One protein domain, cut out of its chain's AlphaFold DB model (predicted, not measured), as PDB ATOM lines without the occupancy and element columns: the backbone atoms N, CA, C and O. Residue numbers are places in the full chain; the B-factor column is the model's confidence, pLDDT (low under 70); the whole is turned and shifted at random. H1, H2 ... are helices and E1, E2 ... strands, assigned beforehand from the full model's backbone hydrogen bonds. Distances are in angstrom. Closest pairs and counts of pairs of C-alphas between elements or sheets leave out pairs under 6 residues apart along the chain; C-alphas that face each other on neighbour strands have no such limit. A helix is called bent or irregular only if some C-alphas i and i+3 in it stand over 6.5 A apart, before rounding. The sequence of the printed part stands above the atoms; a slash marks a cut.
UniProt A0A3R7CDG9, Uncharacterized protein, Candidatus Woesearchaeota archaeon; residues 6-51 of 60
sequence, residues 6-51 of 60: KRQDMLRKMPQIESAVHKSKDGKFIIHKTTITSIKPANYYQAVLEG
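AT A GLANCE: This is residues 6 to 51 of the 60 residues of an uncharacterized protein of Candidatus Woesearchaeota archaeon (UniProt A0A3R7CDG9). A long two-stranded hairpin, E1 and E2, makes most of the length, and from its open end two short helices, H1 and H2, spread away from each other, so that the outline is like a Y with the hairpin as its stem. The two helices have no contact with each other, and the loop at the closed end of the hairpin, residues 24 to 29, sticks out at the far tip. The printed part has 46 residues with two named helices and two named strands, in the order H1, E1, E2, H2; the sheet has the order E1 - E2 and is antiparallel, and the class is mixed, helices and strands. The whole is extended, with a radius of gyration of the C-alphas of 16.7 A, and flat, with spans of 44 by 32 by 12 A.

IN THESE COORDINATES: H1 is residues 6 to 13, 10.7 A from first to last C-alpha, and begins at C-alpha 6 at (24.875, -10.462, -18.406). E1 is residues 16 to 23, 23.0 A long, from C-alpha 16 at (40.139, -1.881, -22.190) to C-alpha 23 at (55.692, 14.774, -19.234). E2 is residues 30 to 37, 22.3 A long. H2 is residues 42 to 49, 10.7 A long, and ends at C-alpha 49 at (39.944, -8.297, -44.432).

HOW THE PARTS SIT: E1 and E2 are a hairpin of antiparallel neighbour strands, with 164 degrees between their N-to-C directions. C-alphas that face each other run from Gln 16 and Thr 37, 5.0 A apart, to Lys 23 and Ile 30, 4.5 A apart. N 18 and O 35 are within hydrogen-bond range at 2.9 A, and so are N 33 and O 20 at 2.8 A. H1 and H2 are apart, H1 is apart from E2, and H2 is apart from E1. In H1 and H2 every O i to N i+4 pair is within hydrogen-bond range. Neither helix is bent.

THE WHOLE: The two C-alphas farthest apart are those of Lys 6 and Asp 26, at 47.0 A, and the first and last printed C-alphas, of Lys 6 and Gly 51, are 30.6 A apart. Residues 6 to 11, which belong to H1, stand free, as do residues 24 to 29 and residues 41 to 51, of which 42 to 49 belong to H2. The printed part has no cut. The links from H1 to E1 and from E2 to H2 are tight, and the link from E1 to E2 is short, with 6 residues. The mean pLDDT of the printed part is 82.9, and residues 7 to 8 and 10 to 13 are under 70.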
ATOM      1  N   LYS A   6      24.997 -11.470 -17.338       71.44
ATOM      2  CA  LYS A   6      24.875 -10.462 -18.406       71.44
ATOM      3  C   LYS A   6      25.830  -9.274 -18.238       71.44
ATOM      4  O   LYS A   6      26.323  -8.726 -19.222       71.44
ATOM      5  N   ARG A   7      26.086  -8.841 -16.998       65.56
ATOM      6  CA  ARG A   7      27.022  -7.744 -16.696       65.56
ATOM      7  C   ARG A   7      28.472  -8.202 -16.809       65.56
ATOM      8  O   ARG A   7      29.302  -7.417 -17.254       65.56
ATOM      9  N   GLN A   8      28.772  -9.452 -16.461       67.56
ATOM     10  CA  GLN A   8      30.115 -10.009 -16.633       67.56
ATOM     11  C   GLN A   8      30.476 -10.157 -18.115       67.56
ATOM     12  O   GLN A   8      31.570  -9.769 -18.521       67.56
ATOM     13  N   ASP A   9      29.539 -10.626 -18.936       70.00
ATOM     14  CA  ASP A   9      29.734 -10.732 -20.384       70.00
ATOM     15  C   ASP A   9      29.905  -9.368 -21.049       70.00
ATOM     16  O   ASP A   9      30.736  -9.202 -21.942       70.00
ATOM     17  N   MET A  10      29.155  -8.365 -20.589       63.94
ATOM     18  CA  MET A  10      29.320  -6.989 -21.046       63.94
ATOM     19  C   MET A  10      30.716  -6.454 -20.702       63.94
ATOM     20  O   MET A  10      31.381  -5.913 -21.579       63.94
ATOM     21  N   LEU A  11      31.204  -6.675 -19.477       65.31
ATOM     22  CA  LEU A  11      32.553  -6.268 -19.065       65.31
ATOM     23  C   LEU A  11      33.657  -6.976 -19.864       65.31
ATOM     24  O   LEU A  11      34.674  -6.359 -20.163       65.31
ATOM     25  N   ARG A  12      33.453  -8.237 -20.265       67.50
ATOM     26  CA  ARG A  12      34.382  -8.969 -21.149       67.50
ATOM     27  C   ARG A  12      34.400  -8.430 -22.581       67.50
ATOM     28  O   ARG A  12      35.403  -8.586 -23.271       67.50
ATOM     29  N   LYS A  13      33.295  -7.834 -23.040       69.19
ATOM     30  CA  LYS A  13      33.162  -7.235 -24.379       69.19
ATOM     31  C   LYS A  13      33.581  -5.765 -24.431       69.19
ATOM     32  O   LYS A  13      33.777  -5.249 -25.531       69.19
ATOM     33  N   MET A  14      33.691  -5.092 -23.285       71.94
ATOM     34  CA  MET A  14      34.122  -3.698 -23.229       71.94
ATOM     35  C   MET A  14      35.597  -3.576 -23.632       71.94
ATOM     36  O   MET A  14      36.425  -4.371 -23.178       71.94
ATOM     37  N   PRO A  15      35.951  -2.584 -24.466       75.62
ATOM     38  CA  PRO A  15      37.347  -2.309 -24.750       75.62
ATOM     39  C   PRO A  15      38.055  -1.875 -23.463       75.62
ATOM     40  O   PRO A  15      37.508  -1.124 -22.654       75.62
ATOM     41  N   GLN A  16      39.283  -2.343 -23.276       80.81
ATOM     42  CA  GLN A  16      40.139  -1.881 -22.190       80.81
ATOM     43  C   GLN A  16      40.583  -0.457 -22.530       80.81
ATOM     44  O   GLN A  16      41.224  -0.231 -23.558       80.81
ATOM     45  N   ILE A  17      40.191   0.506 -21.697       83.62
ATOM     46  CA  ILE A  17      40.565   1.911 -21.853       83.62
ATOM     47  C   ILE A  17      41.675   2.209 -20.855       83.62
ATOM     48  O   ILE A  17      41.455   2.183 -19.645       83.62
ATOM     49  N   GLU A  18      42.856   2.524 -21.368       84.25
ATOM     50  CA  GLU A  18      44.009   2.926 -20.570       84.25
ATOM     51  C   GLU A  18      44.333   4.392 -20.850       84.25
ATOM     52  O   GLU A  18      44.526   4.790 -22.002       84.25
ATOM     53  N   SER A  19      44.418   5.205 -19.799       86.62
ATOM     54  CA  SER A  19      44.914   6.575 -19.888       86.62
ATOM     55  C   SER A  19      46.286   6.676 -19.227       86.62
ATOM     56  O   SER A  19      46.494   6.252 -18.093       86.62
ATOM     57  N   ALA A  20      47.245   7.241 -19.953       87.81
ATOM     58  CA  ALA A  20      48.582   7.512 -19.455       87.81
ATOM     59  C   ALA A  20      48.871   9.004 -19.585       87.81
ATOM     60  O   ALA A  20      48.734   9.587 -20.663       87.81
ATOM     61  N   VAL A  21      49.294   9.615 -18.479       90.12
ATOM     62  CA  VAL A  21      49.692  11.023 -18.440       90.12
ATOM     63  C   VAL A  21      51.157  11.093 -18.073       90.12
ATOM     64  O   VAL A  21      51.554  10.668 -16.990       90.12
ATOM     65  N   HIS A  22      51.972  11.622 -18.975       92.00
ATOM     66  CA  HIS A  22      53.399  11.776 -18.734       92.00
ATOM     67  C   HIS A  22      53.901  13.117 -19.256       92.00
ATOM     68  O   HIS A  22      53.318  13.724 -20.152       92.00
ATOM     69  N   LYS A  23      55.009  13.597 -18.692       93.19
ATOM     70  CA  LYS A  23      55.692  14.774 -19.234       93.19
ATOM     71  C   LYS A  23      56.409  14.400 -20.533       93.19
ATOM     72  O   LYS A  23      56.806  13.246 -20.729       93.19
ATOM     73  N   SER A  24      56.564  15.364 -21.430       91.25
ATOM     74  CA  SER A  24      57.464  15.227 -22.570       91.25
ATOM     75  C   SER A  24      58.905  15.063 -22.080       91.25
ATOM     76  O   SER A  24      59.244  15.457 -20.964       91.25
ATOM     77  N   LYS A  25      59.769  14.467 -22.910       90.12
ATOM     78  CA  LYS A  25      61.176  14.220 -22.542       90.12
ATOM     79  C   LYS A  25      61.932  15.503 -22.173       90.12
ATOM     80  O   LYS A  25      62.821  15.463 -21.335       90.12
ATOM     81  N   ASP A  26      61.565  16.622 -22.784       92.38
ATOM     82  CA  ASP A  26      62.103  17.960 -22.526       92.38
ATOM     83  C   ASP A  26      61.349  18.726 -21.419       92.38
ATOM     84  O   ASP A  26      61.696  19.864 -21.113       92.38
ATOM     85  N   GLY A  27      60.313  18.129 -20.819       87.00
ATOM     86  CA  GLY A  27      59.549  18.686 -19.698       87.00
ATOM     87  C   GLY A  27      58.628  19.858 -20.046       87.00
ATOM     88  O   GLY A  27      57.934  20.353 -19.158       87.00
ATOM     89  N   LYS A  28      58.601  20.293 -21.310       93.88
ATOM     90  CA  LYS A  28      57.826  21.454 -21.771       93.88
ATOM     91  C   LYS A  28      56.336  21.170 -21.949       93.88
ATOM     92  O   LYS A  28      55.539  22.101 -21.908       93.88
ATOM     93  N   PHE A  29      55.955  19.907 -22.125       92.69
ATOM     94  CA  PHE A  29      54.577  19.515 -22.406       92.69
ATOM     95  C   PHE A  29      54.107  18.398 -21.478       92.69
ATOM     96  O   PHE A  29      54.897  17.590 -20.984       92.69
ATOM     97  N   ILE A  30      52.791  18.330 -21.280       92.56
ATOM     98  CA  ILE A  30      52.117  17.174 -20.693       92.56
ATOM     99  C   ILE A  30      51.419  16.429 -21.823       92.56
ATOM    100  O   ILE A  30      50.648  17.008 -22.585       92.56
ATOM    101  N   ILE A  31      51.718  15.142 -21.932       92.44
ATOM    102  CA  ILE A  31      51.166  14.244 -22.933       92.44
ATOM    103  C   ILE A  31      50.114  13.392 -22.237       92.44
ATOM    104  O   ILE A  31      50.426  12.638 -21.314       92.44
ATOM    105  N   HIS A  32      48.870  13.529 -22.688       93.56
ATOM    106  CA  HIS A  32      47.759  12.670 -22.303       93.56
ATOM    107  C   HIS A  32      47.489  11.687 -23.444       93.56
ATOM    108  O   HIS A  32      47.082  12.093 -24.535       93.56
ATOM    109  N   LYS A  33      47.735  10.398 -23.205       91.69
ATOM    110  CA  LYS A  33      47.523   9.320 -24.173       91.69
ATOM    111  C   LYS A  33      46.380   8.428 -23.706       91.69
ATOM    112  O   LYS A  33      46.471   7.838 -22.634       91.69
ATOM    113  N   THR A  34      45.360   8.279 -24.545       91.62
ATOM    114  CA  THR A  34      44.284   7.300 -24.351       91.62
ATOM    115  C   THR A  34      44.487   6.142 -25.319       91.62
ATOM    116  O   THR A  34      44.552   6.354 -26.529       91.62
ATOM    117  N   THR A  35      44.593   4.925 -24.795       88.94
ATOM    118  CA  THR A  35      44.657   3.689 -25.580       88.94
ATOM    119  C   THR A  35      43.342   2.945 -25.399       88.94
ATOM    120  O   THR A  35      42.950   2.650 -24.273       88.94
ATOM    121  N   ILE A  36      42.650   2.673 -26.506       88.81
ATOM    122  CA  ILE A  36      41.413   1.888 -26.522       88.81
ATOM    123  C   ILE A  36      41.751   0.538 -27.152       88.81
ATOM    124  O   ILE A  36      41.985   0.456 -28.357       88.81
ATOM    125  N   THR A  37      41.792  -0.514 -26.339       82.88
ATOM    126  CA  THR A  37      42.149  -1.866 -26.778       82.88
ATOM    127  C   THR A  37      40.894  -2.725 -26.874       82.88
ATOM    128  O   THR A  37      40.279  -3.062 -25.864       82.88
ATOM    129  N   SER A  38      40.516  -3.102 -28.096       82.50
ATOM    130  CA  SER A  38      39.445  -4.067 -28.361       82.50
ATOM    131  C   SER A  38      40.057  -5.404 -28.764       82.50
ATOM    132  O   SER A  38      40.889  -5.454 -29.668       82.50
ATOM    133  N   ILE A  39      39.662  -6.482 -28.088       79.62
ATOM    134  CA  ILE A  39      40.163  -7.831 -28.362       79.62
ATOM    135  C   ILE A  39      39.064  -8.601 -29.088       79.62
ATOM    136  O   ILE A  39      37.969  -8.796 -28.556       79.62
ATOM    137  N   LYS A  40      39.358  -9.053 -30.309       82.06
ATOM    138  CA  LYS A  40      38.486  -9.939 -31.092       82.06
ATOM    139  C   LYS A  40      39.280 -11.159 -31.575       82.06
ATOM    140  O   LYS A  40      40.498 -11.065 -31.728       82.06
ATOM    141  N   PRO A  41      38.615 -12.302 -31.819       82.56
ATOM    142  CA  PRO A  41      39.254 -13.486 -32.388       82.56
ATOM    143  C   PRO A  41      39.928 -13.203 -33.744       82.56
ATOM    144  O   PRO A  41      39.417 -12.417 -34.536       82.56
ATOM    145  N   ALA A  42      41.052 -13.857 -34.051       83.31
ATOM    146  CA  ALA A  42      41.806 -13.610 -35.292       83.31
ATOM    147  C   ALA A  42      40.974 -13.856 -36.567       83.31
ATOM    148  O   ALA A  42      41.043 -13.088 -37.525       83.31
ATOM    149  N   ASN A  43      40.123 -14.882 -36.540       84.19
ATOM    150  CA  ASN A  43      39.172 -15.215 -37.600       84.19
ATOM    151  C   ASN A  43      38.157 -14.094 -37.880       84.19
ATOM    152  O   ASN A  43      37.714 -13.969 -39.018       84.19
ATOM    153  N   TYR A  44      37.815 -13.258 -36.891       81.00
ATOM    154  CA  TYR A  44      36.976 -12.078 -37.120       81.00
ATOM    155  C   TYR A  44      37.684 -11.085 -38.045       81.00
ATOM    156  O   TYR A  44      37.143 -10.720 -39.084       81.00
ATOM    157  N   TYR A  45      38.923 -10.702 -37.727       82.19
ATOM    158  CA  TYR A  45      39.684  -9.770 -38.563       82.19
ATOM    159  C   TYR A  45      40.028 -10.356 -39.928       82.19
ATOM    160  O   TYR A  45      40.030  -9.632 -40.916       82.19
ATOM    161  N   GLN A  46      40.255 -11.666 -40.004       84.00
ATOM    162  CA  GLN A  46      40.418 -12.347 -41.280       84.00
ATOM    163  C   GLN A  46      39.153 -12.228 -42.147       84.00
ATOM    164  O   GLN A  46      39.250 -11.861 -43.313       84.00
ATOM    165  N   ALA A  47      37.964 -12.442 -41.575       83.62
ATOM    166  CA  ALA A  47      36.702 -12.265 -42.291       83.62
ATOM    167  C   ALA A  47      36.446 -10.802 -42.708       83.62
ATOM    168  O   ALA A  47      35.932 -10.576 -43.804       83.62
ATOM    169  N   VAL A  48      36.833  -9.821 -41.877       81.06
ATOM    170  CA  VAL A  48      36.791  -8.383 -42.224       81.06
ATOM    171  C   VAL A  48      37.695  -8.093 -43.425       81.06
ATOM    172  O   VAL A  48      37.251  -7.494 -44.399       81.06
ATOM    173  N   LEU A  49      38.956  -8.535 -43.375       84.38
ATOM    174  CA  LEU A  49      39.944  -8.297 -44.432       84.38
ATOM    175  C   LEU A  49      39.562  -8.977 -45.751       84.38
ATOM    176  O   LEU A  49      39.830  -8.443 -46.822       84.38
ATOM    177  N   GLU A  50      38.914 -10.137 -45.673       87.75
ATOM    178  CA  GLU A  50      38.397 -10.873 -46.829       87.75
ATOM    179  C   GLU A  50      37.050 -10.322 -47.341       87.75
ATOM    180  O   GLU A  50      36.505 -10.862 -48.304       87.75
ATOM    181  N   GLY A  51      36.496  -9.271 -46.718       79.00
ATOM    182  CA  GLY A  51      35.233  -8.642 -47.124       79.00
ATOM    183  C   GLY A  51      34.007  -9.545 -46.960       79.00
ATOM    184  O   GLY A  51      32.998  -9.352 -47.635       79.00
TER     185      GLY A  51